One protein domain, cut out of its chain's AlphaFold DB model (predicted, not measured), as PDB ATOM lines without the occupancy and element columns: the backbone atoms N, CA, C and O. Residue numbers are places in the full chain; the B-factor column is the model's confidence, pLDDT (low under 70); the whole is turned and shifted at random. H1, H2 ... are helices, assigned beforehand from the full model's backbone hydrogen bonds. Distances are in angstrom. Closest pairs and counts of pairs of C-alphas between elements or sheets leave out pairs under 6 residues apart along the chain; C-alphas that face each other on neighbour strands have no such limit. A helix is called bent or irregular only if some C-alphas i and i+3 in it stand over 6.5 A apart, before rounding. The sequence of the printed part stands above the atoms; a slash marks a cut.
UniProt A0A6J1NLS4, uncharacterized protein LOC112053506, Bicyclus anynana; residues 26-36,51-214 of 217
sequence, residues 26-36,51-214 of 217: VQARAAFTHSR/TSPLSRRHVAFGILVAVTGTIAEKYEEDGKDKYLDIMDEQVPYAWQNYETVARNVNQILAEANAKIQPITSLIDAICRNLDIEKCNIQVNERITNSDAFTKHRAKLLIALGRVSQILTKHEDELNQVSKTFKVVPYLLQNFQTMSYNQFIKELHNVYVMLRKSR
ATOM      1  N   VAL A  26     -13.538 -23.228  -6.287       96.31
ATOM      2  CA  VAL A  26     -12.908 -24.382  -5.617       96.31
ATOM      3  C   VAL A  26     -11.890 -23.931  -4.580       96.31
ATOM      4  O   VAL A  26     -11.908 -24.400  -3.442       96.31
ATOM      5  N   GLN A  27     -11.020 -23.000  -4.964       96.56
ATOM      6  CA  GLN A  27      -9.971 -22.474  -4.100       96.56
ATOM      7  C   GLN A  27     -10.581 -21.684  -2.941       96.56
ATOM      8  O   GLN A  27     -10.153 -21.851  -1.803       96.56
ATOM      9  N   ALA A  28     -11.618 -20.884  -3.203       96.50
ATOM     10  CA  ALA A  28     -12.337 -20.149  -2.167       96.50
ATOM     11  C   ALA A  28     -12.976 -21.091  -1.135       96.50
ATOM     12  O   ALA A  28     -12.868 -20.851   0.069       96.50
ATOM     13  N   ARG A  29     -13.585 -22.197  -1.588       97.25
ATOM     14  CA  ARG A  29     -14.124 -23.238  -0.701       97.25
ATOM     15  C   ARG A  29     -13.037 -23.885   0.149       97.25
ATOM     16  O   ARG A  29     -13.238 -24.051   1.352       97.25
ATOM     17  N   ALA A  30     -11.917 -24.262  -0.462       96.19
ATOM     18  CA  ALA A  30     -10.808 -24.892   0.248       96.19
ATOM     19  C   ALA A  30     -10.220 -23.946   1.308       96.19
ATOM     20  O   ALA A  30     -10.103 -24.334   2.469       96.19
ATOM     21  N   ALA A  31      -9.958 -22.690   0.933       96.19
ATOM     22  CA  ALA A  31      -9.450 -21.664   1.836       96.19
ATOM     23  C   ALA A  31     -10.404 -21.427   3.014       96.19
ATOM     24  O   ALA A  31      -9.983 -21.498   4.164       96.19
ATOM     25  N   PHE A  32     -11.702 -21.233   2.751       97.44
ATOM     26  CA  PHE A  32     -12.676 -21.041   3.826       97.44
ATOM     27  C   PHE A  32     -12.795 -22.258   4.743       97.44
ATOM     28  O   PHE A  32     -12.901 -22.102   5.955       97.44
ATOM     29  N   THR A  33     -12.745 -23.471   4.191       96.31
ATOM     30  CA  THR A  33     -12.778 -24.697   5.001       96.31
ATOM     31  C   THR A  33     -11.595 -24.754   5.960       96.31
ATOM     32  O   THR A  33     -11.800 -25.005   7.146       96.31
ATOM     33  N   HIS A  34     -10.388 -24.470   5.467       96.38
ATOM     34  CA  HIS A  34      -9.170 -24.431   6.274       96.38
ATOM     35  C   HIS A  34      -9.244 -23.357   7.362       96.38
ATOM     36  O   HIS A  34      -9.168 -23.671   8.547       96.38
ATOM     37  N   SER A  35      -9.497 -22.100   6.984       94.31
ATOM     38  CA  SER A  35      -9.565 -20.990   7.937       94.31
ATOM     39  C   SER A  35     -10.680 -21.155   8.967       94.31
ATOM     40  O   SER A  35     -10.511 -20.762  10.117       94.31
ATOM     41  N   ARG A  36     -11.815 -21.759   8.595       95.06
ATOM     42  CA  ARG A  36     -12.883 -22.086   9.546       95.06
ATOM     43  C   ARG A  36     -12.377 -23.038  10.624       95.06
ATOM     44  O   ARG A  36     -12.600 -22.757  11.795       95.06
ATOM     45  N   THR A  51      -4.134 -20.373  34.022       75.31
ATOM     46  CA  THR A  51      -2.731 -20.626  34.365       75.31
ATOM     47  C   THR A  51      -2.047 -21.485  33.293       75.31
ATOM     48  O   THR A  51      -0.859 -21.279  33.002       75.31
ATOM     49  N   SER A  52      -2.810 -22.326  32.582       84.50
ATOM     50  CA  SER A  52      -2.335 -23.097  31.435       84.50
ATOM     51  C   SER A  52      -1.841 -22.173  30.312       84.50
ATOM     52  O   SER A  52      -2.555 -21.262  29.872       84.50
ATOM     53  N   PRO A  53      -0.614 -22.382  29.795       83.69
ATOM     54  CA  PRO A  53      -0.107 -21.645  28.640       83.69
ATOM     55  C   PRO A  53      -1.007 -21.759  27.400       83.69
ATOM     56  O   PRO A  53      -1.107 -20.805  26.629       83.69
ATOM     57  N   LEU A  54      -1.677 -22.903  27.219       83.44
ATOM     58  CA  LEU A  54      -2.561 -23.142  26.080       83.44
ATOM     59  C   LEU A  54      -3.820 -22.270  26.163       83.44
ATOM     60  O   LEU A  54      -4.131 -21.546  25.221       83.44
ATOM     61  N   SER A  55      -4.498 -22.260  27.311       83.94
ATOM     62  CA  SER A  55      -5.703 -21.448  27.508       83.94
ATOM     63  C   SER A  55      -5.408 -19.958  27.370       83.94
ATOM     64  O   SER A  55      -6.164 -19.235  26.725       83.94
ATOM     65  N   ARG A  56      -4.257 -19.497  27.880       85.81
ATOM     66  CA  ARG A  56      -3.823 -18.108  27.691       85.81
ATOM     67  C   ARG A  56      -3.616 -17.760  26.215       85.81
ATOM     68  O   ARG A  56      -4.019 -16.677  25.795       85.81
ATOM     69  N   ARG A  57      -3.036 -18.663  25.412       87.12
ATOM     70  CA  ARG A  57      -2.898 -18.467  23.958       87.12
ATOM     71  C   ARG A  57      -4.264 -18.302  23.286       87.12
ATOM     72  O   ARG A  57      -4.406 -17.406  22.460       87.12
ATOM     73  N   HIS A  58      -5.253 -19.121  23.638       87.19
ATOM     74  CA  HIS A  58      -6.596 -19.002  23.063       87.19
ATOM     75  C   HIS A  58      -7.294 -17.700  23.465       87.19
ATOM     76  O   HIS A  58      -7.924 -17.066  22.626       87.19
ATOM     77  N   VAL A  59      -7.136 -17.247  24.715       88.25
ATOM     78  CA  VAL A  59      -7.639 -15.931  25.150       88.25
ATOM     79  C   VAL A  59      -6.976 -14.805  24.354       88.25
ATOM     80  O   VAL A  59      -7.667 -13.921  23.852       88.25
ATOM     81  N   ALA A  60      -5.654 -14.857  24.175       89.12
ATOM     82  CA  ALA A  60      -4.920 -13.886  23.367       89.12
ATOM     83  C   ALA A  60      -5.432 -13.859  21.913       89.12
ATOM     84  O   ALA A  60      -5.680 -12.788  21.359       89.12
ATOM     85  N   PHE A  61      -5.676 -15.028  21.320       88.69
ATOM     86  CA  PHE A  61      -6.293 -15.123  20.000       88.69
ATOM     87  C   PHE A  61      -7.727 -14.564  19.984       88.69
ATOM     88  O   PHE A  61      -8.110 -13.855  19.057       88.69
ATOM     89  N   GLY A  62      -8.508 -14.806  21.038       87.88
ATOM     90  CA  GLY A  62      -9.839 -14.227  21.218       87.88
ATOM     91  C   GLY A  62      -9.827 -12.697  21.204       87.88
ATOM     92  O   GLY A  62     -10.663 -12.095  20.537       87.88
ATOM     93  N   ILE A  63      -8.847 -12.060  21.855       90.75
ATOM     94  CA  ILE A  63      -8.662 -10.598  21.798       90.75
ATOM     95  C   ILE A  63      -8.427 -10.136  20.362       90.75
ATOM     96  O   ILE A  63      -9.073  -9.191  19.914       90.75
ATOM     97  N   LEU A  64      -7.526 -10.808  19.640       91.38
ATOM     98  CA  LEU A  64      -7.227 -10.479  18.249       91.38
ATOM     99  C   LEU A  64      -8.509 -10.505  17.408       91.38
ATOM    100  O   LEU A  64      -8.832  -9.528  16.739       91.38
ATOM    101  N   VAL A  65      -9.272 -11.596  17.495       90.56
ATOM    102  CA  VAL A  65     -10.506 -11.764  16.721       90.56
ATOM    103  C   VAL A  65     -11.583 -10.758  17.132       90.56
ATOM    104  O   VAL A  65     -12.246 -10.203  16.259       90.56
ATOM    105  N   ALA A  66     -11.751 -10.484  18.428       89.88
ATOM    106  CA  ALA A  66     -12.742  -9.526  18.918       89.88
ATOM    107  C   ALA A  66     -12.452  -8.099  18.434       89.88
ATOM    108  O   ALA A  66     -13.348  -7.425  17.918       89.88
ATOM    109  N   VAL A  67     -11.197  -7.653  18.549       91.75
ATOM    110  CA  VAL A  67     -10.780  -6.318  18.105       91.75
ATOM    111  C   VAL A  67     -10.908  -6.209  16.588       91.75
ATOM    112  O   VAL A  67     -11.600  -5.323  16.089       91.75
ATOM    113  N   THR A  68     -10.299  -7.132  15.842       92.06
ATOM    114  CA  THR A  68     -10.315  -7.111  14.374       92.06
ATOM    115  C   THR A  68     -11.732  -7.250  13.810       92.06
ATOM    116  O   THR A  68     -12.094  -6.529  12.881       92.06
ATOM    117  N   GLY A  69     -12.562  -8.114  14.397       91.31
ATOM    118  CA  GLY A  69     -13.968  -8.259  14.028       91.31
ATOM    119  C   GLY A  69     -14.756  -6.969  14.251       91.31
ATOM    120  O   GLY A  69     -15.413  -6.495  13.330       91.31
ATOM    121  N   THR A  70     -14.622  -6.346  15.426       90.31
ATOM    122  CA  THR A  70     -15.323  -5.088  15.747       90.31
ATOM    123  C   THR A  70     -14.894  -3.945  14.830       90.31
ATOM    124  O   THR A  70     -15.738  -3.185  14.356       90.31
ATOM    125  N   ILE A  71     -13.595  -3.847  14.532       90.06
ATOM    126  CA  ILE A  71     -13.060  -2.890  13.558       90.06
ATOM    127  C   ILE A  71     -13.714  -3.097  12.189       90.06
ATOM    128  O   ILE A  71     -14.175  -2.138  11.580       90.06
ATOM    129  N   ALA A  72     -13.789  -4.338  11.704       90.44
ATOM    130  CA  ALA A  72     -14.406  -4.631  10.416       90.44
ATOM    131  C   ALA A  72     -15.924  -4.389  10.412       90.44
ATOM    132  O   ALA A  72     -16.468  -3.905   9.422       90.44
ATOM    133  N   GLU A  73     -16.632  -4.661  11.507       88.50
ATOM    134  CA  GLU A  73     -18.064  -4.362  11.607       88.50
ATOM    135  C   GLU A  73     -18.365  -2.860  11.602       88.50
ATOM    136  O   GLU A  73     -19.372  -2.448  11.021       88.50
ATOM    137  N   LYS A  74     -17.501  -2.064  12.240       86.94
ATOM    138  CA  LYS A  74     -17.592  -0.599  12.327       86.94
ATOM    139  C   LYS A  74     -16.750   0.109  11.256       86.94
ATOM    140  O   LYS A  74     -16.504   1.305  11.387       86.94
ATOM    141  N   TYR A  75     -16.282  -0.613  10.235       82.50
ATOM    142  CA  TYR A  75     -15.363  -0.062   9.244       82.50
ATOM    143  C   TYR A  75     -15.980   1.138   8.521       82.50
ATOM    144  O   TYR A  75     -17.029   1.033   7.884       82.50
ATOM    145  N   GLU A  76     -15.279   2.261   8.601       71.75
ATOM    146  CA  GLU A  76     -15.524   3.484   7.847       71.75
ATOM    147  C   GLU A  76     -14.215   3.827   7.127       71.75
ATOM    148  O   GLU A  76     -13.152   3.769   7.751       71.75
ATOM    149  N   GLU A  77     -14.272   4.170   5.834       62.66
ATOM    150  CA  GLU A  77     -13.065   4.403   5.016       62.66
ATOM    151  C   GLU A  77     -12.135   5.492   5.604       62.66
ATOM    152  O   GLU A  77     -10.921   5.394   5.429       62.66
ATOM    153  N   ASP A  78     -12.669   6.418   6.415       57.34
ATOM    154  CA  ASP A  78     -11.931   7.532   7.034       57.34
ATOM    155  C   ASP A  78     -11.854   7.487   8.581       57.34
ATOM    156  O   ASP A  78     -11.288   8.380   9.212       57.34
ATOM    157  N   GLY A  79     -12.377   6.442   9.233       60.88
ATOM    158  CA  GLY A  79     -12.576   6.380  10.694       60.88
ATOM    159  C   GLY A  79     -11.354   5.984  11.534       60.88
ATOM    160  O   GLY A  79     -11.503   5.214  12.481       60.88
ATOM    161  N   LYS A  80     -10.142   6.452  11.200       62.59
ATOM    162  CA  LYS A  80      -8.875   6.003  11.830       62.59
ATOM    163  C   LYS A  80      -8.814   6.209  13.347       62.59
ATOM    164  O   LYS A  80      -8.253   5.366  14.044       62.59
ATOM    165  N   ASP A  81      -9.431   7.269  13.855       66.00
ATOM    166  CA  ASP A  81      -9.428   7.576  15.291       66.00
ATOM    167  C   ASP A  81     -10.232   6.545  16.100       66.00
ATOM    168  O   ASP A  81      -9.881   6.218  17.231       66.00
ATOM    169  N   LYS A  82     -11.226   5.899  15.472       79.06
ATOM    170  CA  LYS A  82     -12.072   4.886  16.120       79.06
ATOM    171  C   LYS A  82     -11.335   3.576  16.413       79.06
ATOM    172  O   LYS A  82     -11.835   2.765  17.185       79.06
ATOM    173  N   TYR A  83     -10.172   3.329  15.806       83.94
ATOM    174  CA  TYR A  83      -9.438   2.071  15.997       83.94
ATOM    175  C   TYR A  83      -8.863   1.958  17.410       83.94
ATOM    176  O   TYR A  83      -8.912   0.879  18.002       83.94
ATOM    177  N   LEU A  84      -8.336   3.063  17.948       87.06
ATOM    178  CA  LEU A  84      -7.801   3.095  19.307       87.06
ATOM    179  C   LEU A  84      -8.927   2.991  20.339       87.06
ATOM    180  O   LEU A  84      -8.795   2.209  21.274       87.06
ATOM    181  N   ASP A  85     -10.057   3.665  20.106       89.88
ATOM    182  CA  ASP A  85     -11.248   3.545  20.957       89.88
ATOM    183  C   ASP A  85     -11.778   2.103  20.984       89.88
ATOM    184  O   ASP A  85     -12.074   1.551  22.042       89.88
ATOM    185  N   ILE A  86     -11.851   1.448  19.816       90.19
ATOM    186  CA  ILE A  86     -12.255   0.040  19.728       90.19
ATOM    187  C   ILE A  86     -11.255  -0.849  20.464       90.19
ATOM    188  O   ILE A  86     -11.664  -1.787  21.139       90.19
ATOM    189  N   MET A  87      -9.953  -0.595  20.349       89.00
ATOM    190  CA  MET A  87      -8.970  -1.364  21.105       89.00
ATOM    191  C   MET A  87      -9.137  -1.200  22.620       89.00
ATOM    192  O   MET A  87      -9.102  -2.205  23.330       89.00
ATOM    193  N   ASP A  88      -9.313   0.032  23.100       91.62
ATOM    194  CA  ASP A  88      -9.467   0.340  24.526       91.62
ATOM    195  C   ASP A  88     -10.719  -0.325  25.118       91.62
ATOM    196  O   ASP A  88     -10.685  -0.860  26.224       91.62
ATOM    197  N   GLU A  89     -11.801  -0.412  24.338       92.12
ATOM    198  CA  GLU A  89     -13.031  -1.107  24.725       92.12
ATOM    199  C   GLU A  89     -12.905  -2.641  24.617       92.12
ATOM    200  O   GLU A  89     -13.248  -3.389  25.538       92.12
ATOM    201  N   GLN A  90     -12.429  -3.142  23.473       91.00
ATOM    202  CA  GLN A  90     -12.553  -4.556  23.116       91.00
ATOM    203  C   GLN A  90     -11.462  -5.437  23.720       91.00
ATOM    204  O   GLN A  90     -11.720  -6.612  23.976       91.00
ATOM    205  N   VAL A  91     -10.260  -4.915  23.983       92.25
ATOM    206  CA  VAL A  91      -9.195  -5.689  24.641       92.25
ATOM    207  C   VAL A  91      -9.609  -6.147  26.048       92.25
ATOM    208  O   VAL A  91      -9.583  -7.361  26.293       92.25
ATOM    209  N   PRO A  92     -10.019  -5.258  26.980       92.44
ATOM    210  CA  PRO A  92     -10.461  -5.687  28.304       92.44
ATOM    211  C   PRO A  92     -11.750  -6.511  28.239       92.44
ATOM    212  O   PRO A  92     -11.865  -7.508  28.956       92.44
ATOM    213  N   TYR A  93     -12.688  -6.162  27.349       91.25
ATOM    214  CA  TYR A  93     -13.911  -6.939  27.160       91.25
ATOM    215  C   TYR A  93     -13.612  -8.383  26.742       91.25
ATOM    216  O   TYR A  93     -14.108  -9.312  27.378       91.25
ATOM    217  N   ALA A  94     -12.783  -8.589  25.715       88.94
ATOM    218  CA  ALA A  94     -12.450  -9.915  25.203       88.94
ATOM    219  C   ALA A  94     -11.654 -10.745  26.216       88.94
ATOM    220  O   ALA A  94     -11.837 -11.959  26.286       88.94
ATOM    221  N   TRP A  95     -10.821 -10.098  27.036       87.38
ATOM    222  CA  TRP A  95     -10.128 -10.763  28.138       87.38
ATOM    223  C   TRP A  95     -11.106 -11.304  29.189       87.38
ATOM    224  O   TRP A  95     -10.966 -12.438  29.646       87.38
ATOM    225  N   GLN A  96     -12.110 -10.509  29.567       87.56
ATOM    226  CA  GLN A  96     -13.092 -10.878  30.592       87.56
ATOM    227  C   GLN A  96     -14.191 -11.815  30.065       87.56
ATOM    228  O   GLN A  96     -14.694 -12.651  30.809       87.56
ATOM    229  N   ASN A  97     -14.545 -11.695  28.784       86.81
ATOM    230  CA  ASN A  97     -15.701 -12.347  28.162       86.81
ATOM    231  C   ASN A  97     -15.292 -13.281  27.010       86.81
ATOM    232  O   ASN A  97     -16.012 -13.410  26.018       86.81
ATOM    233  N   TYR A  98     -14.137 -13.937  27.126       83.56
ATOM    234  CA  TYR A  98     -13.565 -14.779  26.071       83.56
ATOM    235  C   TYR A  98     -14.507 -15.902  25.599       83.56
ATOM    236  O   TYR A  98     -14.522 -16.224  24.414       83.56
ATOM    237  N   GLU A  99     -15.335 -16.463  26.485       83.62
ATOM    238  CA  GLU A  99     -16.350 -17.469  26.132       83.62
ATOM    239  C   GLU A  99     -17.409 -16.890  25.184       83.62
ATOM    240  O   GLU A  99     -17.795 -17.518  24.198       83.62
ATOM    241  N   THR A 100     -17.856 -15.659  25.447       87.62
ATOM    242  CA  THR A 100     -18.795 -14.943  24.576       87.62
ATOM    243  C   THR A 100     -18.153 -14.652  23.225       87.62
ATOM    244  O   THR A 100     -18.794 -14.848  22.194       87.62
ATOM    245  N   VAL A 101     -16.876 -14.253  23.206       87.31
ATOM    246  CA  VAL A 101     -16.123 -14.068  21.956       87.31
ATOM    247  C   VAL A 101     -16.064 -15.375  21.163       87.31
ATOM    248  O   VAL A 101     -16.428 -15.387  19.988       87.31
ATOM    249  N   ALA A 102     -15.684 -16.487  21.796       85.00
ATOM    250  CA  ALA A 102     -15.611 -17.798  21.153       85.00
ATOM    251  C   ALA A 102     -16.965 -18.233  20.569       85.00
ATOM    252  O   ALA A 102     -17.050 -18.669  19.418       85.00
ATOM    253  N   ARG A 103     -18.046 -18.061  21.340       88.81
ATOM    254  CA  ARG A 103     -19.413 -18.363  20.900       88.81
ATOM    255  C   ARG A 103     -19.810 -17.529  19.685       88.81
ATOM    256  O   ARG A 103     -20.322 -18.087  18.716       88.81
ATOM    257  N   ASN A 104     -19.530 -16.227  19.706       89.06
ATOM    258  CA  ASN A 104     -19.839 -15.323  18.598       89.06
ATOM    259  C   ASN A 104     -19.075 -15.708  17.325       89.06
ATOM    260  O   ASN A 104     -19.667 -15.756  16.247       89.06
ATOM    261  N   VAL A 105     -17.787 -16.046  17.445       89.56
ATOM    262  CA  VAL A 105     -16.971 -16.532  16.320       89.56
ATOM    263  C   VAL A 105     -17.577 -17.799  15.727       89.56
ATOM    264  O   VAL A 105     -17.846 -17.853  14.528       89.56
ATOM    265  N   ASN A 106     -17.875 -18.794  16.565       89.88
ATOM    266  CA  ASN A 106     -18.482 -20.048  16.121       89.88
ATOM    267  C   ASN A 106     -19.850 -19.835  15.461       89.88
ATOM    268  O   ASN A 106     -20.140 -20.457  14.438       89.88
ATOM    269  N   GLN A 107     -20.668 -18.927  15.994       91.25
ATOM    270  CA  GLN A 107     -21.965 -18.580  15.420       91.25
ATOM    271  C   GLN A 107     -21.821 -17.944  14.032       91.25
ATOM    272  O   GLN A 107     -22.524 -18.346  13.105       91.25
ATOM    273  N   ILE A 108     -20.900 -16.990  13.864       91.31
ATOM    274  CA  ILE A 108     -20.639 -16.342  12.570       91.31
ATOM    275  C   ILE A 108     -20.122 -17.365  11.552       91.31
ATOM    276  O   ILE A 108     -20.587 -17.384  10.412       91.31
ATOM    277  N   LEU A 109     -19.200 -18.246  11.954       93.19
ATOM    278  CA  LEU A 109     -18.670 -19.300  11.085       93.19
ATOM    279  C   LEU A 109     -19.753 -20.299  10.667       93.19
ATOM    280  O   LEU A 109     -19.818 -20.680   9.496       93.19
ATOM    281  N   ALA A 110     -20.626 -20.700  11.596       93.00
ATOM    282  CA  ALA A 110     -21.753 -21.579  11.309       93.00
ATOM    283  C   ALA A 110     -22.758 -20.919  10.353       93.00
ATOM    284  O   ALA A 110     -23.191 -21.551   9.387       93.00
ATOM    285  N   GLU A 111     -23.084 -19.642  10.567       93.88
ATOM    286  CA  GLU A 111     -23.962 -18.879   9.678       93.88
ATOM    287  C   GLU A 111     -23.362 -18.741   8.272       93.88
ATOM    288  O   GLU A 111     -24.055 -18.982   7.279       93.88
ATOM    289  N   ALA A 112     -22.079 -18.386   8.177       95.62
ATOM    290  CA  ALA A 112     -21.369 -18.289   6.910       95.62
ATOM    291  C   ALA A 112     -21.401 -19.627   6.161       95.62
ATOM    292  O   ALA A 112     -21.826 -19.663   5.006       95.62
ATOM    293  N   ASN A 113     -21.056 -20.726   6.843       96.31
ATOM    294  CA  ASN A 113     -21.072 -22.074   6.281       96.31
ATOM    295  C   ASN A 113     -22.471 -22.484   5.789       96.31
ATOM    296  O   ASN A 113     -22.622 -22.953   4.662       96.31
ATOM    297  N   ALA A 114     -23.511 -22.248   6.592       95.88
ATOM    298  CA  ALA A 114     -24.889 -22.553   6.214       95.88
ATOM    299  C   ALA A 114     -25.338 -21.763   4.974       95.88
ATOM    300  O   ALA A 114     -26.013 -22.303   4.094       95.88
ATOM    301  N   LYS A 115     -24.943 -20.488   4.863       94.69
ATOM    302  CA  LYS A 115     -25.305 -19.643   3.715       94.69
ATOM    303  C   LYS A 115     -24.607 -20.069   2.424       94.69
ATOM    304  O   LYS A 115     -25.236 -19.975   1.370       94.69
ATOM    305  N   ILE A 116     -23.357 -20.531   2.483       96.81
ATOM    306  CA  ILE A 116     -22.618 -20.979   1.289       96.81
ATOM    307  C   ILE A 116     -22.871 -22.443   0.920       96.81
ATOM    308  O   ILE A 116     -22.554 -22.816  -0.208       96.81
ATOM    309  N   GLN A 117     -23.455 -23.252   1.813       97.38
ATOM    310  CA  GLN A 117     -23.630 -24.691   1.595       97.38
ATOM    311  C   GLN A 117     -24.249 -25.036   0.217       97.38
ATOM    312  O   GLN A 117     -23.711 -25.855  -0.524       97.38
ATOM    313  N   PRO A 118     -25.310 -24.366  -0.252       96.50
ATOM    314  CA  PRO A 118     -25.867 -24.675  -1.571       96.50
ATOM    315  C   PRO A 118     -24.861 -24.534  -2.727       96.50
ATOM    316  O   PRO A 118     -24.920 -25.299  -3.686       96.50
ATOM    317  N   ILE A 119     -23.892 -23.621  -2.613       97.69
ATOM    318  CA  ILE A 119     -22.807 -23.469  -3.590       97.69
ATOM    319  C   ILE A 119     -21.731 -24.535  -3.394       97.69
ATOM    320  O   ILE A 119     -21.264 -25.104  -4.373       97.69
ATOM    321  N   THR A 120     -21.343 -24.857  -2.158       96.94
ATOM    322  CA  THR A 120     -20.344 -25.913  -1.932       96.94
ATOM    323  C   THR A 120     -20.850 -27.282  -2.377       96.94
ATOM    324  O   THR A 120     -20.095 -28.016  -3.008       96.94
ATOM    325  N   SER A 121     -22.139 -27.568  -2.170       96.75
ATOM    326  CA  SER A 121     -22.806 -28.769  -2.693       96.75
ATOM    327  C   SER A 121     -22.846 -28.798  -4.221       96.75
ATOM    328  O   SER A 121     -22.650 -29.851  -4.825       96.75
ATOM    329  N   LEU A 122     -23.082 -27.647  -4.863       96.19
ATOM    330  CA  LEU A 122     -23.027 -27.527  -6.320       96.19
ATOM    331  C   LEU A 122     -21.621 -27.858  -6.845       96.19
ATOM    332  O   LEU A 122     -21.493 -28.608  -7.810       96.19
ATOM    333  N   ILE A 123     -20.575 -27.354  -6.182       96.81
ATOM    334  CA  ILE A 123     -19.180 -27.679  -6.513       96.81
ATOM    335  C   ILE A 123     -18.937 -29.191  -6.360       96.81
ATOM    336  O   ILE A 123     -18.396 -29.811  -7.270       96.81
ATOM    337  N   ASP A 124     -19.386 -29.818  -5.268       95.56
ATOM    338  CA  ASP A 124     -19.231 -31.270  -5.060       95.56
ATOM    339  C   ASP A 124     -19.961 -32.121  -6.107       95.56
ATOM    340  O   ASP A 124     -19.510 -33.213  -6.460       95.56
ATOM    341  N   ALA A 125     -21.097 -31.641  -6.614       94.75
ATOM    342  CA  ALA A 125     -21.836 -32.323  -7.669       94.75
ATOM    343  C   ALA A 125     -21.115 -32.242  -9.024       94.75
ATOM    344  O   ALA A 125     -21.077 -33.231  -9.754       94.75
ATOM    345  N   ILE A 126     -20.533 -31.086  -9.349       94.56
ATOM    346  CA  ILE A 126     -19.913 -30.825 -10.655       94.56
ATOM    347  C   ILE A 126     -18.493 -31.398 -10.731       94.56
ATOM    348  O   ILE A 126     -18.093 -31.941 -11.756       94.56
ATOM    349  N   CYS A 127     -17.721 -31.299  -9.651       93.94
ATOM    350  CA  CYS A 127     -16.263 -31.355  -9.745       93.94
ATOM    351  C   CYS A 127     -15.640 -32.714  -9.419       93.94
ATOM    352  O   CYS A 127     -14.420 -32.806  -9.330       93.94
ATOM    353  N   ARG A 128     -16.445 -33.780  -9.280       86.94
ATOM    354  CA  ARG A 128     -15.981 -35.116  -8.843       86.94
ATOM    355  C   ARG A 128     -14.802 -35.675  -9.644       86.94
ATOM    356  O   ARG A 128     -14.000 -36.394  -9.068       86.94
ATOM    357  N   ASN A 129     -14.697 -35.343 -10.933       88.31
ATOM    358  CA  ASN A 129     -13.642 -35.826 -11.835       88.31
ATOM    359  C   ASN A 129     -13.086 -34.712 -12.742       88.31
ATOM    360  O   ASN A 129     -12.610 -34.988 -13.842       88.31
ATOM    361  N   LEU A 130     -13.211 -33.449 -12.328       90.62
ATOM    362  CA  LEU A 130     -12.721 -32.311 -13.102       90.62
ATOM    363  C   LEU A 130     -11.461 -31.747 -12.454       90.62
ATOM    364  O   LEU A 130     -11.363 -31.673 -11.229       90.62
ATOM    365  N   ASP A 131     -10.521 -31.304 -13.282       93.25
ATOM    366  CA  ASP A 131      -9.471 -30.408 -12.813       93.25
ATOM    367  C   ASP A 131     -10.075 -29.076 -12.322       93.25
ATOM    368  O   ASP A 131     -11.223 -28.727 -12.624       93.25
ATOM    369  N   ILE A 132      -9.306 -28.350 -11.507       92.31
ATOM    370  CA  ILE A 132      -9.781 -27.156 -10.794       92.31
ATOM    371  C   ILE A 132     -10.292 -26.081 -11.763       92.31
ATOM    372  O   ILE A 132     -11.307 -25.440 -11.487       92.31
ATOM    373  N   GLU A 133      -9.615 -25.891 -12.895       93.06
ATOM    374  CA  GLU A 133      -9.962 -24.871 -13.883       93.06
ATOM    375  C   GLU A 133     -11.302 -25.191 -14.554       93.06
ATOM    376  O   GLU A 133     -12.234 -24.383 -14.495       93.06
ATOM    377  N   LYS A 134     -11.461 -26.412 -15.083       94.31
ATOM    378  CA  LYS A 134     -12.729 -26.852 -15.691       94.31
ATOM    379  C   LYS A 134     -13.881 -26.866 -14.699       94.31
ATOM    380  O   LYS A 134     -15.007 -26.519 -15.056       94.31
ATOM    381  N   CYS A 135     -13.611 -27.250 -13.456       95.12
ATOM    382  CA  CYS A 135     -14.598 -27.182 -12.389       95.12
ATOM    383  C   CYS A 135     -15.086 -25.741 -12.171       95.12
ATOM    384  O   CYS A 135     -16.294 -25.508 -12.145       95.12
ATOM    385  N   ASN A 136     -14.176 -24.766 -12.067       95.25
ATOM    386  CA  ASN A 136     -14.550 -23.364 -11.886       95.25
ATOM    387  C   ASN A 136     -15.360 -22.823 -13.074       95.25
ATOM    388  O   ASN A 136     -16.345 -22.124 -12.843       95.25
ATOM    389  N   ILE A 137     -15.014 -23.197 -14.314       95.19
ATOM    390  CA  ILE A 137     -15.792 -22.851 -15.520       95.19
ATOM    391  C   ILE A 137     -17.231 -23.366 -15.396       95.19
ATOM    392  O   ILE A 137     -18.181 -22.588 -15.456       95.19
ATOM    393  N   GLN A 138     -17.397 -24.664 -15.143       95.50
ATOM    394  CA  GLN A 138     -18.715 -25.302 -15.054       95.50
ATOM    395  C   GLN A 138     -19.554 -24.741 -13.898       95.50
ATOM    396  O   GLN A 138     -20.754 -24.495 -14.039       95.50
ATOM    397  N   VAL A 139     -18.931 -24.489 -12.746       96.44
ATOM    398  CA  VAL A 139     -19.595 -23.846 -11.605       96.44
ATOM    399  C   VAL A 139     -20.026 -22.422 -11.973       96.44
ATOM    400  O   VAL A 139     -21.162 -22.035 -11.682       96.44
ATOM    401  N   ASN A 140     -19.175 -21.660 -12.667       96.19
ATOM    402  CA  ASN A 140     -19.493 -20.307 -13.113       96.19
ATOM    403  C   ASN A 140     -20.669 -20.271 -14.096       96.19
ATOM    404  O   ASN A 140     -21.558 -19.432 -13.950       96.19
ATOM    405  N   GLU A 141     -20.720 -21.194 -15.056       94.94
ATOM    406  CA  GLU A 141     -21.837 -21.326 -15.998       94.94
ATOM    407  C   GLU A 141     -23.158 -21.594 -15.264       94.94
ATOM    408  O   GLU A 141     -24.182 -20.957 -15.540       94.94
ATOM    409  N   ARG A 142     -23.145 -22.493 -14.271       95.50
ATOM    410  CA  ARG A 142     -24.332 -22.799 -13.458       95.50
ATOM    411  C   ARG A 142     -24.778 -21.608 -12.618       95.50
ATOM    412  O   ARG A 142     -25.970 -21.316 -12.565       95.50
ATOM    413  N   ILE A 143     -23.842 -20.892 -11.999       96.12
ATOM    414  CA  ILE A 143     -24.147 -19.718 -11.170       96.12
ATOM    415  C   ILE A 143     -24.631 -18.546 -12.030       96.12
ATOM    416  O   ILE A 143     -25.586 -17.861 -11.657       96.12
ATOM    417  N   THR A 144     -24.040 -18.317 -13.201       94.19
ATOM    418  CA  THR A 144     -24.424 -17.217 -14.101       94.19
ATOM    419  C   THR A 144     -25.872 -17.352 -14.573       94.19
ATOM    420  O   THR A 144     -26.592 -16.352 -14.637       94.19
ATOM    421  N   ASN A 145     -26.337 -18.583 -14.783       92.75
ATOM    422  CA  ASN A 145     -27.713 -18.887 -15.185       92.75
ATOM    423  C   ASN A 145     -28.687 -19.082 -14.006       92.75
ATOM    424  O   ASN A 145     -29.862 -19.367 -14.220       92.75
ATOM    425  N   SER A 146     -28.216 -18.931 -12.766       94.75
ATOM    426  CA  SER A 146     -29.038 -19.086 -11.562       94.75
ATOM    427  C   SER A 146     -29.724 -17.786 -11.124       94.75
ATOM    428  O   SER A 146     -29.450 -16.688 -11.630       94.75
ATOM    429  N   ASP A 147     -30.617 -17.914 -10.146       94.88
ATOM    430  CA  ASP A 147     -31.303 -16.796  -9.513       94.88
ATOM    431  C   ASP A 147     -30.337 -15.861  -8.744       94.88
ATOM    432  O   ASP A 147     -29.177 -16.175  -8.450       94.88
ATOM    433  N   ALA A 148     -30.825 -14.669  -8.392       92.88
ATOM    434  CA  ALA A 148     -30.024 -13.654  -7.709       92.88
ATOM    435  C   ALA A 148     -29.515 -14.092  -6.321       92.88
ATOM    436  O   ALA A 148     -28.479 -13.605  -5.864       92.88
ATOM    437  N   PHE A 149     -30.225 -14.987  -5.636       91.94
ATOM    438  CA  PHE A 149     -29.850 -15.470  -4.314       91.94
ATOM    439  C   PHE A 149     -28.713 -16.492  -4.396       91.94
ATOM    440  O   PHE A 149     -27.747 -16.390  -3.637       91.94
ATOM    441  N   THR A 150     -28.750 -17.391  -5.378       94.12
ATOM    442  CA  THR A 150     -27.632 -18.289  -5.696       94.12
ATOM    443  C   THR A 150     -26.380 -17.491  -6.083       94.12
ATOM    444  O   THR A 150     -25.309 -17.705  -5.508       94.12
ATOM    445  N   LYS A 151     -26.513 -16.465  -6.936       94.94
ATOM    446  CA  LYS A 151     -25.413 -15.533  -7.258       94.94
ATOM    447  C   LYS A 151     -24.859 -14.808  -6.027       94.94
ATOM    448  O   LYS A 151     -23.649 -14.626  -5.911       94.94
ATOM    449  N   HIS A 152     -25.716 -14.394  -5.091       93.81
ATOM    450  CA  HIS A 152     -25.281 -13.744  -3.846       93.81
ATOM    451  C   HIS A 152     -24.475 -14.692  -2.953       93.81
ATOM    452  O   HIS A 152     -23.414 -14.320  -2.459       93.81
ATOM    453  N   ARG A 153     -24.933 -15.937  -2.787       95.62
ATOM    454  CA  ARG A 153     -24.211 -16.970  -2.024       95.62
ATOM    455  C   ARG A 153     -22.856 -17.301  -2.644       95.62
ATOM    456  O   ARG A 153     -21.879 -17.463  -1.920       95.62
ATOM    457  N   ALA A 154     -22.786 -17.346  -3.971       96.88
ATOM    458  CA  ALA A 154     -21.541 -17.536  -4.705       96.88
ATOM    459  C   ALA A 154     -20.548 -16.391  -4.450       96.88
ATOM    460  O   ALA A 154     -19.387 -16.636  -4.131       96.88
ATOM    461  N   LYS A 155     -21.013 -15.136  -4.491       96.50
ATOM    462  CA  LYS A 155     -20.190 -13.969  -4.133       96.50
ATOM    463  C   LYS A 155     -19.706 -14.022  -2.684       96.50
ATOM    464  O   LYS A 155     -18.545 -13.707  -2.437       96.50
ATOM    465  N   LEU A 156     -20.562 -14.452  -1.753       96.62
ATOM    466  CA  LEU A 156     -20.180 -14.651  -0.355       96.62
ATOM    467  C   LEU A 156     -19.079 -15.712  -0.218       96.62
ATOM    468  O   LEU A 156     -18.108 -15.462   0.485       96.62
ATOM    469  N   LEU A 157     -19.184 -16.852  -0.913       97.75
ATOM    470  CA  LEU A 157     -18.131 -17.876  -0.926       97.75
ATOM    471  C   LEU A 157     -16.791 -17.294  -1.390       97.75
ATOM    472  O   LEU A 157     -15.777 -17.500  -0.729       97.75
ATOM    473  N   ILE A 158     -16.782 -16.542  -2.493       97.56
ATOM    474  CA  ILE A 158     -15.556 -15.920  -3.009       97.56
ATOM    475  C   ILE A 158     -14.983 -14.900  -2.013       97.56
ATOM    476  O   ILE A 158     -13.777 -14.895  -1.772       97.56
ATOM    477  N   ALA A 159     -15.828 -14.062  -1.403       95.81
ATOM    478  CA  ALA A 159     -15.391 -13.091  -0.399       95.81
ATOM    479  C   ALA A 159     -14.801 -13.776   0.848       95.81
ATOM    480  O   ALA A 159     -13.721 -13.402   1.302       95.81
ATOM    481  N   LEU A 160     -15.457 -14.828   1.350       96.50
ATOM    482  CA  LEU A 160     -14.933 -15.664   2.433       96.50
ATOM    483  C   LEU A 160     -13.591 -16.291   2.048       96.50
ATOM    484  O   LEU A 160     -12.666 -16.278   2.855       96.50
ATOM    485  N   GLY A 161     -13.460 -16.781   0.814       95.69
ATOM    486  CA  GLY A 161     -12.212 -17.313   0.276       95.69
ATOM    487  C   GLY A 161     -11.064 -16.304   0.319       95.69
ATOM    488  O   GLY A 161      -9.983 -16.648   0.786       95.69
ATOM    489  N   ARG A 162     -11.299 -15.048  -0.088       95.06
ATOM    490  CA  ARG A 162     -10.283 -13.980  -0.030       95.06
ATOM    491  C   ARG A 162      -9.836 -13.675   1.398       95.06
ATOM    492  O   ARG A 162      -8.639 -13.663   1.668       95.06
ATOM    493  N   VAL A 163     -10.784 -13.483   2.319       94.75
ATOM    494  CA  VAL A 163     -10.485 -13.272   3.749       94.75
ATOM    495  C   VAL A 163      -9.681 -14.448   4.310       94.75
ATOM    496  O   VAL A 163      -8.698 -14.246   5.019       94.75
ATOM    497  N   SER A 164     -10.061 -15.671   3.943       95.94
ATOM    498  CA  SER A 164      -9.413 -16.904   4.400       95.94
ATOM    499  C   SER A 164      -7.981 -17.035   3.880       95.94
ATOM    500  O   SER A 164      -7.075 -17.350   4.637       95.94
ATOM    501  N   GLN A 165      -7.734 -16.705   2.610       92.81
ATOM    502  CA  GLN A 165      -6.380 -16.693   2.047       92.81
ATOM    503  C   GLN A 165      -5.463 -15.693   2.756       92.81
ATOM    504  O   GLN A 165      -4.298 -16.004   3.008       92.81
ATOM    505  N   ILE A 166      -5.983 -14.506   3.093       90.94
ATOM    506  CA  ILE A 166      -5.228 -13.525   3.878       90.94
ATOM    507  C   ILE A 166      -4.932 -14.102   5.265       90.94
ATOM    508  O   ILE A 166      -3.780 -14.080   5.685       90.94
ATOM    509  N   LEU A 167      -5.929 -14.675   5.946       90.62
ATOM    510  CA  LEU A 167      -5.734 -15.277   7.266       90.62
ATOM    511  C   LEU A 167      -4.661 -16.372   7.236       90.62
ATOM    512  O   LEU A 167      -3.728 -16.324   8.030       90.62
ATOM    513  N   THR A 168      -4.741 -17.296   6.277       91.50
ATOM    514  CA  THR A 168      -3.797 -18.413   6.146       91.50
ATOM    515  C   THR A 168      -2.374 -17.966   5.864       91.50
ATOM    516  O   THR A 168      -1.433 -18.536   6.408       91.50
ATOM    517  N   LYS A 169      -2.188 -16.885   5.104       92.12
ATOM    518  CA  LYS A 169      -0.859 -16.298   4.898       92.12
ATOM    519  C   LYS A 169      -0.220 -15.796   6.203       92.12
ATOM    520  O   LYS A 169       1.003 -15.752   6.293       92.12
ATOM    521  N   HIS A 170      -1.033 -15.418   7.188       91.56
ATOM    522  CA  HIS A 170      -0.583 -14.866   8.466       91.56
ATOM    523  C   HIS A 170      -0.724 -15.850   9.644       91.56
ATOM    524  O   HIS A 170      -0.375 -15.488  10.764       91.56
ATOM    525  N   GLU A 171      -1.176 -17.092   9.434       92.31
ATOM    526  CA  GLU A 171      -1.460 -18.061  10.510       92.31
ATOM    527  C   GLU A 171      -0.281 -18.253  11.482       92.31
ATOM    528  O   GLU A 171      -0.467 -18.165  12.699       92.31
ATOM    529  N   ASP A 172       0.938 -18.447  10.974       93.31
ATOM    530  CA  ASP A 172       2.139 -18.623  11.807       93.31
ATOM    531  C   ASP A 172       2.459 -17.384  12.649       93.31
ATOM    532  O   ASP A 172       2.781 -17.486  13.838       93.31
ATOM    533  N   GLU A 173       2.327 -16.200  12.051       93.50
ATOM    534  CA  GLU A 173       2.527 -14.925  12.732       93.50
ATOM    535  C   GLU A 173       1.490 -14.738  13.846       93.50
ATOM    536  O   GLU A 173       1.855 -14.469  14.992       93.50
ATOM    537  N   LEU A 174       0.207 -14.960  13.549       92.25
ATOM    538  CA  LEU A 174      -0.882 -14.838  14.519       92.25
ATOM    539  C   LEU A 174      -0.744 -15.850  15.663       92.25
ATOM    540  O   LEU A 174      -0.963 -15.516  16.835       92.25
ATOM    541  N   ASN A 175      -0.315 -17.074  15.347       91.69
ATOM    542  CA  ASN A 175      -0.014 -18.108  16.330       91.69
ATOM    543  C   ASN A 175       1.120 -17.679  17.266       91.69
ATOM    544  O   ASN A 175       1.005 -17.829  18.487       91.69
ATOM    545  N   GLN A 176       2.189 -17.109  16.713       93.38
ATOM    546  CA  GLN A 176       3.333 -16.644  17.486       93.38
ATOM    547  C   GLN A 176       2.989 -15.426  18.354       93.38
ATOM    548  O   GLN A 176       3.368 -15.372  19.529       93.38
ATOM    549  N   VAL A 177       2.236 -14.466  17.818       93.19
ATOM    550  CA  VAL A 177       1.753 -13.285  18.550       93.19
ATOM    551  C   VAL A 177       0.873 -13.703  19.729       93.19
ATOM    552  O   VAL A 177       1.072 -13.224  20.848       93.19
ATOM    553  N   SER A 178      -0.037 -14.654  19.509       90.44
ATOM    554  CA  SER A 178      -0.924 -15.181  20.554       90.44
ATOM    555  C   SER A 178      -0.147 -15.955  21.621       90.44
ATOM    556  O   SER A 178      -0.385 -15.782  22.813       90.44
ATOM    557  N   LYS A 179       0.837 -16.769  21.213       91.31
ATOM    558  CA  LYS A 179       1.705 -17.532  22.125       91.31
ATOM    559  C   LYS A 179       2.587 -16.631  22.995       91.31
ATOM    560  O   LYS A 179       2.908 -16.994  24.122       91.31
ATOM    561  N   THR A 180       3.006 -15.483  22.466       91.94
ATOM    562  CA  THR A 180       3.903 -14.537  23.151       91.94
ATOM    563  C   THR A 180       3.177 -13.384  23.838       91.94
ATOM    564  O   THR A 180       3.839 -12.511  24.394       91.94
ATOM    565  N   PHE A 181       1.838 -13.373  23.826       88.56
ATOM    566  CA  PHE A 181       1.005 -12.322  24.427       88.56
ATOM    567  C   PHE A 181       1.259 -10.920  23.856       88.56
ATOM    568  O   PHE A 181       1.027  -9.913  24.519       88.56
ATOM    569  N   LYS A 182       1.708 -10.837  22.600       93.69
ATOM    570  CA  LYS A 182       2.018  -9.571  21.918       93.69
ATOM    571  C   LYS A 182       0.861  -9.049  21.066       93.69
ATOM    572  O   LYS A 182       1.090  -8.264  20.157       93.69
ATOM    573  N   VAL A 183      -0.373  -9.464  21.358       91.94
ATOM    574  CA  VAL A 183      -1.564  -9.145  20.549       91.94
ATOM    575  C   VAL A 183      -1.805  -7.640  20.454       91.94
ATOM    576  O   VAL A 183      -1.966  -7.122  19.357       91.94
ATOM    577  N   VAL A 184      -1.761  -6.921  21.580       91.56
ATOM    578  CA  VAL A 184      -1.962  -5.462  21.590       91.56
ATOM    579  C   VAL A 184      -0.847  -4.728  20.830       91.56
ATOM    580  O   VAL A 184      -1.172  -3.976  19.912       91.56
ATOM    581  N   PRO A 185       0.455  -4.967  21.105       93.38
ATOM    582  CA  PRO A 185       1.529  -4.400  20.287       93.38
ATOM    583  C   PRO A 185       1.410  -4.732  18.797       93.38
ATOM    584  O   PRO A 185       1.636  -3.864  17.961       93.38
ATOM    585  N   TYR A 186       1.036  -5.969  18.462       93.25
ATOM    586  CA  TYR A 186       0.843  -6.401  17.083       93.25
ATOM    587  C   TYR A 186      -0.261  -5.599  16.388       93.25
ATOM    588  O   TYR A 186      -0.040  -5.085  15.292       93.25
ATOM    589  N   LEU A 187      -1.419  -5.435  17.034       90.69
ATOM    590  CA  LEU A 187      -2.531  -4.642  16.510       90.69
ATOM    591  C   LEU A 187      -2.133  -3.171  16.318       90.69
ATOM    592  O   LEU A 187      -2.367  -2.619  15.246       90.69
ATOM    593  N   LEU A 188      -1.446  -2.566  17.294       90.38
ATOM    594  CA  LEU A 188      -0.943  -1.186  17.205       90.38
ATOM    595  C   LEU A 188       0.078  -0.980  16.083       90.38
ATOM    596  O   LEU A 188       0.128   0.087  15.481       90.38
ATOM    597  N   GLN A 189       0.903  -1.980  15.796       90.94
ATOM    598  CA  GLN A 189       1.877  -1.894  14.709       90.94
ATOM    599  C   GLN A 189       1.222  -2.076  13.340       90.94
ATOM    600  O   GLN A 189       1.664  -1.477  12.360       90.94
ATOM    601  N   ASN A 190       0.167  -2.891  13.263       89.25
ATOM    602  CA  ASN A 190      -0.399  -3.307  11.987       89.25
ATOM    603  C   ASN A 190      -1.630  -2.512  11.550       89.25
ATOM    604  O   ASN A 190      -1.885  -2.482  10.347       89.25
ATOM    605  N   PHE A 191      -2.362  -1.836  12.446       85.50
ATOM    606  CA  PHE A 191      -3.650  -1.216  12.091       85.50
ATOM    607  C   PHE A 191      -3.562  -0.164  10.976       85.50
ATOM    608  O   PHE A 191      -4.524   0.042  10.242       85.50
ATOM    609  N   GLN A 192      -2.404   0.475  10.803       82.94
ATOM    610  CA  GLN A 192      -2.185   1.470   9.747       82.94
ATOM    611  C   GLN A 192      -1.611   0.880   8.457       82.94
ATOM    612  O   GLN A 192      -1.509   1.577   7.447       82.94
ATOM    613  N   THR A 193      -1.229  -0.396   8.462       89.25
ATOM    614  CA  THR A 193      -0.643  -1.029   7.282       89.25
ATOM    615  C   THR A 193      -1.697  -1.204   6.193       89.25
ATOM    616  O   THR A 193      -2.870  -1.475   6.453       89.25
ATOM    617  N   MET A 194      -1.268  -1.086   4.937       87.38
ATOM    618  CA  MET A 194      -2.139  -1.332   3.786       87.38
ATOM    619  C   MET A 194      -2.711  -2.759   3.805       87.38
ATOM    620  O   MET A 194      -3.888  -2.943   3.511       87.38
ATOM    621  N   SER A 195      -1.904  -3.746   4.212       87.50
ATOM    622  CA  SER A 195      -2.319  -5.153   4.301       87.50
ATOM    623  C   SER A 195      -3.459  -5.349   5.303       87.50
ATOM    624  O   SER A 195      -4.476  -5.956   4.972       87.50
ATOM    625  N   TYR A 196      -3.331  -4.789   6.511       88.44
ATOM    626  CA  TYR A 196      -4.380  -4.890   7.524       88.44
ATOM    627  C   TYR A 196      -5.647  -4.141   7.103       88.44
ATOM    628  O   TYR A 196      -6.738  -4.689   7.199       88.44
ATOM    629  N   ASN A 197      -5.526  -2.932   6.550       87.75
ATOM    630  CA  ASN A 197      -6.685  -2.180   6.062       87.75
ATOM    631  C   ASN A 197      -7.425  -2.904   4.930       87.75
ATOM    632  O   ASN A 197      -8.655  -2.933   4.911       87.75
ATOM    633  N   GLN A 198      -6.692  -3.540   4.013       89.31
ATOM    634  CA  GLN A 198      -7.289  -4.376   2.975       89.31
ATOM    635  C   GLN A 198      -8.016  -5.584   3.579       89.31
ATOM    636  O   GLN A 198      -9.137  -5.886   3.173       89.31
ATOM    637  N   PHE A 199      -7.418  -6.242   4.576       91.25
ATOM    638  CA  PHE A 199      -8.059  -7.339   5.298       91.25
ATOM    639  C   PHE A 199      -9.361  -6.899   5.980       91.25
ATOM    640  O   PHE A 199     -10.395  -7.537   5.790       91.25
ATOM    641  N   ILE A 200      -9.333  -5.780   6.708       91.25
ATOM    642  CA  ILE A 200     -10.509  -5.196   7.361       91.25
ATOM    643  C   ILE A 200     -11.608  -4.882   6.341       91.25
ATOM    644  O   ILE A 200     -12.768  -5.211   6.583       91.25
ATOM    645  N   LYS A 201     -11.262  -4.310   5.183       91.25
ATOM    646  CA  LYS A 201     -12.224  -4.008   4.114       91.25
ATOM    647  C   LYS A 201     -12.870  -5.272   3.538       91.25
ATOM    648  O   LYS A 201     -14.089  -5.316   3.366       91.25
ATOM    649  N   GLU A 202     -12.091  -6.317   3.265       91.44
ATOM    650  CA  GLU A 202     -12.639  -7.600   2.797       91.44
ATOM    651  C   GLU A 202     -13.522  -8.265   3.865       91.44
ATOM    652  O   GLU A 202     -14.608  -8.761   3.552       91.44
ATOM    653  N   LEU A 203     -13.112  -8.220   5.136       93.94
ATOM    654  CA  LEU A 203     -13.893  -8.754   6.250       93.94
ATOM    655  C   LEU A 203     -15.202  -7.971   6.460       93.94
ATOM    656  O   LEU A 203     -16.260  -8.573   6.648       93.94
ATOM    657  N   HIS A 204     -15.165  -6.643   6.340       93.12
ATOM    658  CA  HIS A 204     -16.355  -5.792   6.352       93.12
ATOM    659  C   HIS A 204     -17.338  -6.191   5.245       93.12
ATOM    660  O   HIS A 204     -18.532  -6.374   5.497       93.12
ATOM    661  N   ASN A 205     -16.840  -6.401   4.022       92.50
ATOM    662  CA  ASN A 205     -17.668  -6.844   2.901       92.50
ATOM    663  C   ASN A 205     -18.371  -8.176   3.206       92.50
ATOM    664  O   ASN A 205     -19.562  -8.322   2.909       92.50
ATOM    665  N   VAL A 206     -17.675  -9.124   3.845       94.50
ATOM    666  CA  VAL A 206     -18.279 -10.379   4.319       94.50
ATOM    667  C   VAL A 206     -19.395 -10.101   5.330       94.50
ATOM    668  O   VAL A 206     -20.509 -10.599   5.140       94.50
ATOM    669  N   TYR A 207     -19.163  -9.267   6.350       92.38
ATOM    670  CA  TYR A 207     -20.196  -8.913   7.333       92.38
ATOM    671  C   TYR A 207     -21.438  -8.291   6.689       92.38
ATOM    672  O   TYR A 207     -22.568  -8.686   6.998       92.38
ATOM    673  N   VAL A 208     -21.259  -7.371   5.739       91.56
ATOM    674  CA  VAL A 208     -22.367  -6.761   4.991       91.56
ATOM    675  C   VAL A 208     -23.157  -7.819   4.211       91.56
ATOM    676  O   VAL A 208     -24.392  -7.803   4.227       91.56
ATOM    677  N   MET A 209     -22.482  -8.765   3.550       92.25
ATOM    678  CA  MET A 209     -23.140  -9.846   2.801       92.25
ATOM    679  C   MET A 209     -23.906 -10.821   3.710       92.25
ATOM    680  O   MET A 209     -25.007 -11.263   3.346       92.25
ATOM    681  N   LEU A 210     -23.364 -11.126   4.893       89.88
ATOM    682  CA  LEU A 210     -24.027 -11.949   5.907       89.88
ATOM    683  C   LEU A 210     -25.285 -11.253   6.456       89.88
ATOM    684  O   LEU A 210     -26.350 -11.867   6.485       89.88
ATOM    685  N   ARG A 211     -25.220  -9.952   6.774       86.19
ATOM    686  CA  ARG A 211     -26.373  -9.176   7.276       86.19
ATOM    687  C   ARG A 211     -27.478  -9.000   6.231       86.19
ATOM    688  O   ARG A 211     -28.642  -9.261   6.526       86.19
ATOM    689  N   LYS A 212     -27.142  -8.628   4.988       74.94
ATOM    690  CA  LYS A 212     -28.134  -8.413   3.906       74.94
ATOM    691  C   LYS A 212     -28.977  -9.652   3.596       74.94
ATOM    692  O   LYS A 212     -30.101  -9.530   3.120       74.94
ATOM    693  N   SER A 213     -28.455 -10.841   3.876       59.25
ATOM    694  CA  SER A 213     -29.176 -12.098   3.672       59.25
ATOM    695  C   SER A 213     -30.082 -12.499   4.846       59.25
ATOM    696  O   SER A 213     -30.777 -13.500   4.725       59.25
ATOM    697  N   ARG A 214     -30.103 -11.747   5.958       57.53
ATOM    698  CA  ARG A 214     -31.093 -11.911   7.040       57.53
ATOM    699  C   ARG A 214     -32.411 -11.170   6.769       57.53
ATOM    700  O   ARG A 214     -33.434 -11.584   7.280       57.53
TER     701      ARG A 214
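This is residues 26 to 36 and 51 to 214 of the 217 residues of the protein "uncharacterized protein LOC112053506" of Bicyclus anynana (UniProt A0A6J1NLS4). Two groups of crossing helices sit at the two ends of a compact body, one round H2 with H3, H6b and H7, the other round H6a with H1, H4b and H5. The long bent helices H4 and H6 each reach from one group to the other, and H8 bridges them, packing on both H2 and H6a. The printed part has 175 residues, with eight named helices, H1 to H8 in order along the chain, and no named strand; the class is all helix. The radius of gyration of the C-alphas is 17.7 A and the spans are 49 by 37 by 28 A.

H1, residues 26 to 36, touches H6a, residues 148 to 169, the same way at a steep tilt of 61 degrees; the closest C-alphas, of Ala 28 and Gly 161, are 3.7 A apart. H2, residues 53 to 73, forms a helical hairpin with H3, residues 82 to 96, at a shallow tilt of 34.6 degrees, only just short of steep; C-alphas 63 and 94 are closest, at 5.1 A. By its hydrogen bonds H4, residues 98 to 126, was assigned as one helix, but it is bent: C-alphas 115 and 118 are 7.3 A apart. Its arm H4a, residues 98 to 115, touches H2 with residues 98 to 102 alone, closest at C-alphas 98 and 59, 6.1 A. Its arm H4b, residues 118 to 126, touches H5, residues 132 to 144, closest at C-alphas 123 and 139, 6.4 A. H6, residues 148 to 179, likewise assigned as one helix, is bent, with C-alphas 169 and 172 at 7.9 A. Its arm H6b, residues 172 to 179, touches H2, closest at C-alphas 179 and 57, 5.0 A. H7, residues 183 to 190, touches H2, closest at C-alphas 183 and 64, 6.3 A. H8, residues 194 to 212, touches H6a, opposite ways at a shallow tilt of 30 degrees, closest at C-alphas 202 and 163, 6.1 A. H8 also touches H2, about perpendicular at 74 degrees, closest at C-alphas 204 and 72, 4.7 A. H2 and H6a are apart. Every O i to N i+4 pair is within hydrogen-bond range in H1, H2, H4a, H4b, H5, H6a, H6b, H7 and H8; in H3 10 of 11 are.

H1 begins at C-alpha 26, (-12.908, -24.382, -5.617). H2 is 30.2 A long, H3 21.4 A, H4a 25.7 A, H6a 31.9 A and H8 26.9 A. H8 ends at C-alpha 212, (-28.134, -8.413, 3.906).

The C-alphas farthest apart, of Thr 51 and Asn 145, are 55.5 A apart. Residues 37 to 50 are not printed, and C-alphas 36 and 51 are 26.9 A apart across this cut. Of the links printed whole, H2 to H3 is short and the others are tight. The pLDDT is under 70 in residues 77 to 81 and 213 to 214.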